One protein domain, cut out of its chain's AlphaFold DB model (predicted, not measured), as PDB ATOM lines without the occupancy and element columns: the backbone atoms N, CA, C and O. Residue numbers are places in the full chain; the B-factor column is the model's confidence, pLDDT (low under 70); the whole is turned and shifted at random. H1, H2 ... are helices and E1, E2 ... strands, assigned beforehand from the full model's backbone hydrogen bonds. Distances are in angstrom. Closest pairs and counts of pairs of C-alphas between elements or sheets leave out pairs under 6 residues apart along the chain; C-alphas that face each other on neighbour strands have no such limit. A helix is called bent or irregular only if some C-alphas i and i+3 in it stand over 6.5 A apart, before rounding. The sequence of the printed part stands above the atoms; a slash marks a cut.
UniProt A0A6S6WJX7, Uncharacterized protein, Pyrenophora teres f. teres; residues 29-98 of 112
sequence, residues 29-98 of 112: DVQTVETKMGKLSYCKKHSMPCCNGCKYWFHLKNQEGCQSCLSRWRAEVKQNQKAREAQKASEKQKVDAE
ATOM      1  N   ASP A  29      99.245 211.868 118.011       86.75
ATOM      2  CA  ASP A  29      98.260 211.809 116.932       86.75
ATOM      3  C   ASP A  29      97.061 212.678 117.313       86.75
ATOM      4  O   ASP A  29      96.405 212.417 118.325       86.75
ATOM      5  N   VAL A  30      96.817 213.749 116.558       86.75
ATOM      6  CA  VAL A  30      95.787 214.741 116.885       86.75
ATOM      7  C   VAL A  30      94.485 214.354 116.219       86.75
ATOM      8  O   VAL A  30      94.376 214.360 114.996       86.75
ATOM      9  N   GLN A  31      93.467 214.121 117.035       86.75
ATOM     10  CA  GLN A  31      92.108 213.947 116.566       86.75
ATOM     11  C   GLN A  31      91.290 215.185 116.915       86.75
ATOM     12  O   GLN A  31      91.240 215.611 118.069       86.75
ATOM     13  N   THR A  32      90.627 215.751 115.909       85.69
ATOM     14  CA  THR A  32      89.637 216.810 116.099       85.69
ATOM     15  C   THR A  32      88.251 216.194 116.030       85.69
ATOM     16  O   THR A  32      87.906 215.564 115.034       85.69
ATOM     17  N   VAL A  33      87.460 216.377 117.082       83.19
ATOM     18  CA  VAL A  33      86.050 215.985 117.119       83.19
ATOM     19  C   VAL A  33      85.181 217.232 117.086       83.19
ATOM     20  O   VAL A  33      85.458 218.222 117.767       83.19
ATOM     21  N   GLU A  34      84.138 217.203 116.264       81.69
ATOM     22  CA  GLU A  34      83.149 218.270 116.225       81.69
ATOM     23  C   GLU A  34      82.139 218.054 117.348       81.69
ATOM     24  O   GLU A  34      81.542 216.989 117.496       81.69
ATOM     25  N   THR A  35      81.992 219.067 118.188       75.44
ATOM     26  CA  THR A  35      81.066 219.062 119.313       75.44
ATOM     27  C   THR A  35      80.067 220.199 119.149       75.44
ATOM     28  O   THR A  35      80.322 221.154 118.419       75.44
ATOM     29  N   LYS A  36      78.939 220.160 119.872       72.00
ATOM     30  CA  LYS A  36      77.956 221.261 119.832       72.00
ATOM     31  C   LYS A  36      78.537 222.614 120.279       72.00
ATOM     32  O   LYS A  36      77.939 223.640 119.988       72.00
ATOM     33  N   MET A  37      79.670 222.616 120.990       68.19
ATOM     34  CA  MET A  37      80.380 223.820 121.438       68.19
ATOM     35  C   MET A  37      81.549 224.218 120.520       68.19
ATOM     36  O   MET A  37      82.248 225.183 120.814       68.19
ATOM     37  N   GLY A  38      81.778 223.485 119.426       80.81
ATOM     38  CA  GLY A  38      82.857 223.737 118.472       80.81
ATOM     39  C   GLY A  38      83.790 222.542 118.274       80.81
ATOM     40  O   GLY A  38      83.514 221.417 118.696       80.81
ATOM     41  N   LYS A  39      84.915 222.792 117.601       80.94
ATOM     42  CA  LYS A  39      85.932 221.779 117.295       80.94
ATOM     43  C   LYS A  39      86.862 221.594 118.492       80.94
ATOM     44  O   LYS A  39      87.512 222.543 118.919       80.94
ATOM     45  N   LEU A  40      86.939 220.373 119.009       81.25
ATOM     46  CA  LEU A  40      87.820 220.003 120.114       81.25
ATOM     47  C   LEU A  40      88.939 219.103 119.580       81.25
ATOM     48  O   LEU A  40      88.667 218.007 119.097       81.25
ATOM     49  N   SER A  41      90.191 219.554 119.670       85.75
ATOM     50  CA  SER A  41      91.364 218.768 119.267       85.75
ATOM     51  C   SER A  41      92.050 218.164 120.488       85.75
ATOM     52  O   SER A  41      92.370 218.879 121.436       85.75
ATOM     53  N   TYR A  42      92.306 216.857 120.466       87.06
ATOM     54  CA  TYR A  42      93.040 216.157 121.522       87.06
ATOM     55  C   TYR A  42      93.994 215.111 120.941       87.06
ATOM     56  O   TYR A  42      93.836 214.662 119.808       87.06
ATOM     57  N   CYS A  43      95.003 214.715 121.720       90.94
ATOM     58  CA  CYS A  43      95.894 213.627 121.328       90.94
ATOM     59  C   CYS A  43      95.193 212.277 121.541       90.94
ATOM     60  O   CYS A  43      94.943 211.899 122.682       90.94
ATOM     61  N   LYS A  44      94.925 211.519 120.478       89.44
ATOM     62  CA  LYS A  44      94.300 210.184 120.524       89.44
ATOM     63  C   LYS A  44      95.147 209.151 121.276       89.44
ATOM     64  O   LYS A  44      94.628 208.206 121.875       89.44
ATOM     65  N   LYS A  45      96.474 209.319 121.247       90.62
ATOM     66  CA  LYS A  45      97.413 208.435 121.950       90.62
ATOM     67  C   LYS A  45      97.323 208.622 123.463       90.62
ATOM     68  O   LYS A  45      97.142 207.638 124.175       90.62
ATOM     69  N   HIS A  46      97.413 209.864 123.935       91.19
ATOM     70  CA  HIS A  46      97.581 210.190 125.358       91.19
ATOM     71  C   HIS A  46      96.292 210.590 126.074       91.19
ATOM     72  O   HIS A  46      96.203 210.442 127.290       91.19
ATOM     73  N   SER A  47      95.296 211.068 125.335       89.88
ATOM     74  CA  SER A  47      94.030 211.552 125.874       89.88
ATOM     75  C   SER A  47      92.855 210.721 125.365       89.88
ATOM     76  O   SER A  47      92.932 210.045 124.339       89.88
ATOM     77  N   MET A  48      91.748 210.784 126.095       89.25
ATOM     78  CA  MET A  48      90.478 210.164 125.738       89.25
ATOM     79  C   MET A  48      89.298 211.059 126.145       89.25
ATOM     80  O   MET A  48      89.445 211.880 127.058       89.25
ATOM     81  N   PRO A  49      88.132 210.930 125.488       87.50
ATOM     82  CA  PRO A  49      86.908 211.603 125.911       87.50
ATOM     83  C   PRO A  49      86.486 211.177 127.320       87.50
ATOM     84  O   PRO A  49      86.606 210.010 127.682       87.50
ATOM     85  N   CYS A  50      85.951 212.114 128.102       88.88
ATOM     86  CA  CYS A  50      85.470 211.821 129.445       88.88
ATOM     87  C   CYS A  50      84.220 210.930 129.419       88.88
ATOM     88  O   CYS A  50      83.181 211.316 128.881       88.88
ATOM     89  N   CYS A  51      84.294 209.772 130.076       83.25
ATOM     90  CA  CYS A  51      83.191 208.809 130.155       83.25
ATOM     91  C   CYS A  51      82.063 209.243 131.111       83.25
ATOM     92  O   CYS A  51      80.932 208.782 130.989       83.25
ATOM     93  N   ASN A  52      82.330 210.175 132.031       83.06
ATOM     94  CA  ASN A  52      81.416 210.553 133.119       83.06
ATOM     95  C   ASN A  52      80.366 211.611 132.719       83.06
ATOM     96  O   ASN A  52      79.949 212.431 133.536       83.06
ATOM     97  N   GLY A  53      79.966 211.640 131.444       77.62
ATOM     98  CA  GLY A  53      78.956 212.573 130.928       77.62
ATOM     99  C   GLY A  53      79.465 213.989 130.627       77.62
ATOM    100  O   GLY A  53      78.690 214.833 130.174       77.62
ATOM    101  N   CYS A  54      80.761 214.268 130.802       82.88
ATOM    102  CA  CYS A  54      81.369 215.535 130.393       82.88
ATOM    103  C   CYS A  54      81.619 215.542 128.874       82.88
ATOM    104  O   CYS A  54      82.744 215.351 128.420       82.88
ATOM    105  N   LYS A  55      80.557 215.785 128.092       70.12
ATOM    106  CA  LYS A  55      80.505 215.647 126.618       70.12
ATOM    107  C   LYS A  55      81.565 216.424 125.820       70.12
ATOM    108  O   LYS A  55      81.757 216.127 124.647       70.12
ATOM    109  N   TYR A  56      82.240 217.400 126.426       75.94
ATOM    110  CA  TYR A  56      83.181 218.306 125.747       75.94
ATOM    111  C   TYR A  56      84.564 218.344 126.396       75.94
ATOM    112  O   TYR A  56      85.338 219.266 126.162       75.94
ATOM    113  N   TRP A  57      84.865 217.359 127.239       82.94
ATOM    114  CA  TRP A  57      86.117 217.307 127.974       82.94
ATOM    115  C   TRP A  57      86.854 216.011 127.676       82.94
ATOM    116  O   TRP A  57      86.254 214.941 127.586       82.94
ATOM    117  N   PHE A  58      88.172 216.119 127.571       87.69
ATOM    118  CA  PHE A  58      89.083 214.987 127.534       87.69
ATOM    119  C   PHE A  58      89.883 214.923 128.832       87.69
ATOM    120  O   PHE A  58      90.004 215.903 129.571       87.69
ATOM    121  N   HIS A  59      90.436 213.755 129.103       89.94
ATOM    122  CA  HIS A  59      91.441 213.554 130.135       89.94
ATOM    123  C   HIS A  59      92.530 212.639 129.616       89.94
ATOM    124  O   HIS A  59      92.382 212.007 128.570       89.94
ATOM    125  N   LEU A  60      93.644 212.596 130.337       91.12
ATOM    126  CA  LEU A  60      94.688 211.635 130.033       91.12
ATOM    127  C   LEU A  60      94.170 210.216 130.291       91.12
ATOM    128  O   LEU A  60      93.378 210.002 131.207       91.12
ATOM    129  N   LYS A  61      94.624 209.236 129.507       90.69
ATOM    130  CA  LYS A  61      94.173 207.839 129.647       90.69
ATOM    131  C   LYS A  61      94.509 207.206 131.000       90.69
ATOM    132  O   LYS A  61      93.875 206.239 131.390       90.69
ATOM    133  N   ASN A  62      95.499 207.746 131.706       90.19
ATOM    134  CA  ASN A  62      95.853 207.324 133.060       90.19
ATOM    135  C   ASN A  62      95.023 208.020 134.157       90.19
ATOM    136  O   ASN A  62      95.247 207.767 135.334       90.19
ATOM    137  N   GLN A  63      94.123 208.936 133.795       89.00
ATOM    138  CA  GLN A  63      93.223 209.609 134.727       89.00
ATOM    139  C   GLN A  63      91.836 208.972 134.651       89.00
ATOM    140  O   GLN A  63      91.359 208.636 133.573       89.00
ATOM    141  N   GLU A  64      91.163 208.870 135.795       87.50
ATOM    142  CA  GLU A  64      89.812 208.295 135.904       87.50
ATOM    143  C   GLU A  64      88.704 209.234 135.395       87.50
ATOM    144  O   GLU A  64      87.548 208.840 135.231       87.50
ATOM    145  N   GLY A  65      89.024 210.505 135.158       89.81
ATOM    146  CA  GLY A  65      88.067 211.478 134.661       89.81
ATOM    147  C   GLY A  65      88.709 212.814 134.324       89.81
ATOM    148  O   GLY A  65      89.873 213.072 134.633       89.81
ATOM    149  N   CYS A  66      87.928 213.693 133.693       91.19
ATOM    150  CA  CYS A  66      88.375 215.054 133.412       91.19
ATOM    151  C   CYS A  66      88.532 215.887 134.683       91.19
ATOM    152  O   CYS A  66      88.032 215.543 135.756       91.19
ATOM    153  N   GLN A  67      89.207 217.029 134.550       87.56
ATOM    154  CA  GLN A  67      89.465 217.941 135.663       87.56
ATOM    155  C   GLN A  67      88.184 218.351 136.405       87.56
ATOM    156  O   GLN A  67      88.202 218.490 137.627       87.56
ATOM    157  N   SER A  68      87.060 218.491 135.692       89.56
ATOM    158  CA  SER A  68      85.754 218.756 136.304       89.56
ATOM    159  C   SER A  68      85.278 217.594 137.187       89.56
ATOM    160  O   SER A  68      84.921 217.822 138.343       89.56
ATOM    161  N   CYS A  69      85.360 216.346 136.705       90.75
ATOM    162  CA  CYS A  69      85.034 215.157 137.500       90.75
ATOM    163  C   CYS A  69      85.915 215.053 138.745       90.75
ATOM    164  O   CYS A  69      85.395 214.920 139.850       90.75
ATOM    165  N   LEU A  70      87.233 215.201 138.576       90.44
ATOM    166  CA  LEU A  70      88.192 215.164 139.681       90.44
ATOM    167  C   LEU A  70      87.889 216.243 140.727       90.44
ATOM    168  O   LEU A  70      87.978 215.992 141.927       90.44
ATOM    169  N   SER A  71      87.508 217.442 140.285       90.19
ATOM    170  CA  SER A  71      87.171 218.550 141.185       90.19
ATOM    171  C   SER A  71      85.886 218.272 141.961       90.19
ATOM    172  O   SER A  71      85.845 218.508 143.168       90.19
ATOM    173  N   ARG A  72      84.865 217.715 141.296       92.50
ATOM    174  CA  ARG A  72      83.614 217.294 141.939       92.50
ATOM    175  C   ARG A  72      83.868 216.230 143.006       92.50
ATOM    176  O   ARG A  72      83.470 216.424 144.149       92.50
ATOM    177  N   TRP A  73      84.600 215.166 142.677       92.94
ATOM    178  CA  TRP A  73      84.908 214.101 143.637       92.94
ATOM    179  C   TRP A  73      85.721 214.611 144.829       92.94
ATOM    180  O   TRP A  73      85.429 214.283 145.975       92.94
ATOM    181  N   ARG A  74      86.706 215.485 144.593       93.25
ATOM    182  CA  ARG A  74      87.459 216.129 145.683       93.25
ATOM    183  C   ARG A  74      86.560 216.985 146.576       93.25
ATOM    184  O   ARG A  74      86.752 216.994 147.792       93.25
ATOM    185  N   ALA A  75      85.593 217.695 145.998       93.69
ATOM    186  CA  ALA A  75      84.633 218.483 146.763       93.69
ATOM    187  C   ALA A  75      83.735 217.589 147.634       93.69
ATOM    188  O   ALA A  75      83.572 217.882 148.816       93.69
ATOM    189  N   GLU A  76      83.236 216.476 147.092       94.25
ATOM    190  CA  GLU A  76      82.436 215.488 147.830       94.25
ATOM    191  C   GLU A  76      83.226 214.873 148.993       94.25
ATOM    192  O   GLU A  76      82.752 214.853 150.130       94.25
ATOM    193  N   VAL A  77      84.474 214.451 148.757       94.31
ATOM    194  CA  VAL A  77      85.356 213.933 149.818       94.31
ATOM    195  C   VAL A  77      85.557 214.974 150.920       94.31
ATOM    196  O   VAL A  77      85.430 214.654 152.102       94.31
ATOM    197  N   LYS A  78      85.813 216.235 150.552       95.19
ATOM    198  CA  LYS A  78      85.996 217.329 151.515       95.19
ATOM    199  C   LYS A  78      84.727 217.611 152.320       95.19
ATOM    200  O   LYS A  78      84.814 217.869 153.520       95.19
ATOM    201  N   GLN A  79      83.553 217.571 151.690       94.31
ATOM    202  CA  GLN A  79      82.274 217.731 152.386       94.31
ATOM    203  C   GLN A  79      82.030 216.583 153.372       94.31
ATOM    204  O   GLN A  79      81.689 216.837 154.525       94.31
ATOM    205  N   ASN A  80      82.305 215.343 152.965       93.69
ATOM    206  CA  ASN A  80      82.173 214.169 153.828       93.69
ATOM    207  C   ASN A  80      83.134 214.211 155.026       93.69
ATOM    208  O   ASN A  80      82.748 213.856 156.139       93.69
ATOM    209  N   GLN A  81      84.371 214.675 154.829       93.44
ATOM    210  CA  GLN A  81      85.325 214.880 155.923       93.44
ATOM    211  C   GLN A  81      84.830 215.943 156.907       93.44
ATOM    212  O   GLN A  81      84.761 215.671 158.103       93.44
ATOM    213  N   LYS A  82      84.385 217.103 156.406       93.75
ATOM    214  CA  LYS A  82      83.809 218.160 157.251       93.75
ATOM    215  C   LYS A  82      82.591 217.685 158.040       93.75
ATOM    216  O   LYS A  82      82.474 218.011 159.215       93.75
ATOM    217  N   ALA A  83      81.701 216.907 157.426       91.38
ATOM    218  CA  ALA A  83      80.533 216.357 158.110       91.38
ATOM    219  C   ALA A  83      80.937 215.399 159.246       91.38
ATOM    220  O   ALA A  83      80.411 215.501 160.354       91.38
ATOM    221  N   ARG A  84      81.922 214.521 159.008       90.81
ATOM    222  CA  ARG A  84      82.466 213.614 160.035       90.81
ATOM    223  C   ARG A  84      83.158 214.367 161.172       90.81
ATOM    224  O   ARG A  84      83.011 213.993 162.332       90.81
ATOM    225  N   GLU A  85      83.917 215.410 160.858       90.44
ATOM    226  CA  GLU A  85      84.572 216.252 161.865       90.44
ATOM    227  C   GLU A  85      83.555 217.038 162.693       90.44
ATOM    228  O   GLU A  85      83.680 217.077 163.914       90.44
ATOM    229  N   ALA A  86      82.514 217.592 162.065       89.19
ATOM    230  CA  ALA A  86      81.429 218.278 162.761       89.19
ATOM    231  C   ALA A  86      80.662 217.336 163.704       89.19
ATOM    232  O   ALA A  86      80.364 217.717 164.834       89.19
ATOM    233  N   GLN A  87      80.404 216.091 163.286       87.94
ATOM    234  CA  GLN A  87      79.806 215.068 164.151       87.94
ATOM    235  C   GLN A  87      80.688 214.795 165.373       87.94
ATOM    236  O   GLN A  87      80.226 214.960 166.502       87.94
ATOM    237  N   LYS A  88      81.979 214.504 165.164       88.31
ATOM    238  CA  LYS A  88      82.939 214.279 166.258       88.31
ATOM    239  C   LYS A  88      83.076 215.490 167.182       88.31
ATOM    240  O   LYS A  88      83.206 215.324 168.390       88.31
ATOM    241  N   ALA A  89      83.068 216.706 166.637       85.12
ATOM    242  CA  ALA A  89      83.129 217.932 167.426       85.12
ATOM    243  C   ALA A  89      81.861 218.112 168.272       85.12
ATOM    244  O   ALA A  89      81.967 218.428 169.452       85.12
ATOM    245  N   SER A  90      80.681 217.836 167.708       80.56
ATOM    246  CA  SER A  90      79.413 217.903 168.443       80.56
ATOM    247  C   SER A  90      79.325 216.857 169.559       80.56
ATOM    248  O   SER A  90      78.831 217.156 170.643       80.56
ATOM    249  N   GLU A  91      79.851 215.649 169.334       80.44
ATOM    250  CA  GLU A  91      79.935 214.598 170.354       80.44
ATOM    251  C   GLU A  91      80.888 214.996 171.478       80.44
ATOM    252  O   GLU A  91      80.513 214.939 172.647       80.44
ATOM    253  N   LYS A  92      82.087 215.486 171.137       82.69
ATOM    254  CA  LYS A  92      83.039 216.006 172.129       82.69
ATOM    255  C   LYS A  92      82.450 217.157 172.932       82.69
ATOM    256  O   LYS A  92      82.599 217.173 174.144       82.69
ATOM    257  N   GLN A  93      81.746 218.080 172.281       82.50
ATOM    258  CA  GLN A  93      81.129 219.217 172.955       82.50
ATOM    259  C   GLN A  93      80.034 218.781 173.940       82.50
ATOM    260  O   GLN A  93      79.910 219.387 174.999       82.50
ATOM    261  N   LYS A  94      79.271 217.720 173.635       79.19
ATOM    262  CA  LYS A  94      78.305 217.133 174.581       79.19
ATOM    263  C   LYS A  94      79.002 216.543 175.807       79.19
ATOM    264  O   LYS A  94      78.578 216.825 176.922       79.19
ATOM    265  N   VAL A  95      80.079 215.782 175.602       79.62
ATOM    266  CA  VAL A  95      80.864 215.183 176.696       79.62
ATOM    267  C   VAL A  95      81.515 216.263 177.566       79.62
ATOM    268  O   VAL A  95      81.433 216.191 178.788       79.62
ATOM    269  N   ASP A  96      82.104 217.296 176.962       76.88
ATOM    270  CA  ASP A  96      82.694 218.420 177.700       76.88
ATOM    271  C   ASP A  96      81.631 219.212 178.468       76.88
ATOM    272  O   ASP A  96      81.845 219.581 179.621       76.88
ATOM    273  N   ALA A  97      80.462 219.455 177.866       78.94
ATOM    274  CA  ALA A  97      79.359 220.120 178.551       78.94
ATOM    275  C   ALA A  97      78.871 219.311 179.763       78.94
ATOM    276  O   ALA A  97      78.601 219.899 180.806       78.94
ATOM    277  N   GLU A  98      78.804 217.984 179.650       83.06
ATOM    278  CA  GLU A  98      78.460 217.085 180.757       83.06
ATOM    279  C   GLU A  98      79.555 217.041 181.838       83.06
ATOM    280  O   GLU A  98      79.250 216.975 183.030       83.06
TER     281      GLU A  98
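This is residues 29 to 98 of the 112 residues of an uncharacterized protein of Pyrenophora teres f. teres (UniProt A0A6S6WJX7). Picture a small head of two strand hairpins, with one long straight helix, H1, sticking out of it like a handle: residues 74 to 98 of H1 stand free. The hairpins come one after the other along the long axis, E1 and E2 at the end away from H1, E3 and E4 near where H1 begins. The printed part has 70 residues with four named strands and one named helix, in the order E1, E2, E3, E4, H1; each two-stranded sheet is antiparallel, and the class is mixed, helices and strands. The whole is extended, with a radius of gyration of the C-alphas of 20.4 A and spans of 66 by 24 by 12 A, and the helix makes most of that length.

Begin with E1, residues 30 to 35, which starts at C-alpha 30 at (95.787, 214.741, 116.885) and covers 15.5 A. E2, residues 38 to 43, covers 16.7 A on the way back. Next look for the short strands E3, residues 47 to 49, and E4, residues 58 to 60. Then find C-alpha 67 at (89.465, 217.941, 135.663); from there H1, residues 67 to 98, runs 46.4 A to C-alpha 98 at (78.460, 217.085, 180.757).

Start with the hairpin of E1 and E2, antiparallel at 153 degrees between their directions. Look there at N 31 and O 42, 2.8 A apart, and N 40 and O 33, 2.9 A apart, both within hydrogen-bond range. Moving toward the helix, the closest C-alphas of E2 and E4 are those of Tyr 42 and Phe 58, 7.3 A apart. E1 is apart from both E3 and E4. E3 and E4 form the second hairpin, antiparallel at 143 degrees, with N 48 and O 59 at 2.8 A within hydrogen-bond range. The closest C-alphas of E4 and H1 are those of His 59 and Gln 67, 7.3 A apart. H1 is apart from E1, E2 and E3. Every O i to N i+4 pair in H1 is within hydrogen-bond range, and H1 is not bent.

The two C-alphas farthest apart are those of Asp 29 and Glu 98, 67.0 A. Without the free stretch of H1, the body of 45 residues spans 28 by 23 by 12 A. The printed part has no cut. The links E1 to E2 and E2 to E3 are tight, those from E3 to E4 and E4 to H1 are short, and no link is long. The mean pLDDT of the printed part is 86.4; look to residue 37 for the one value under 70.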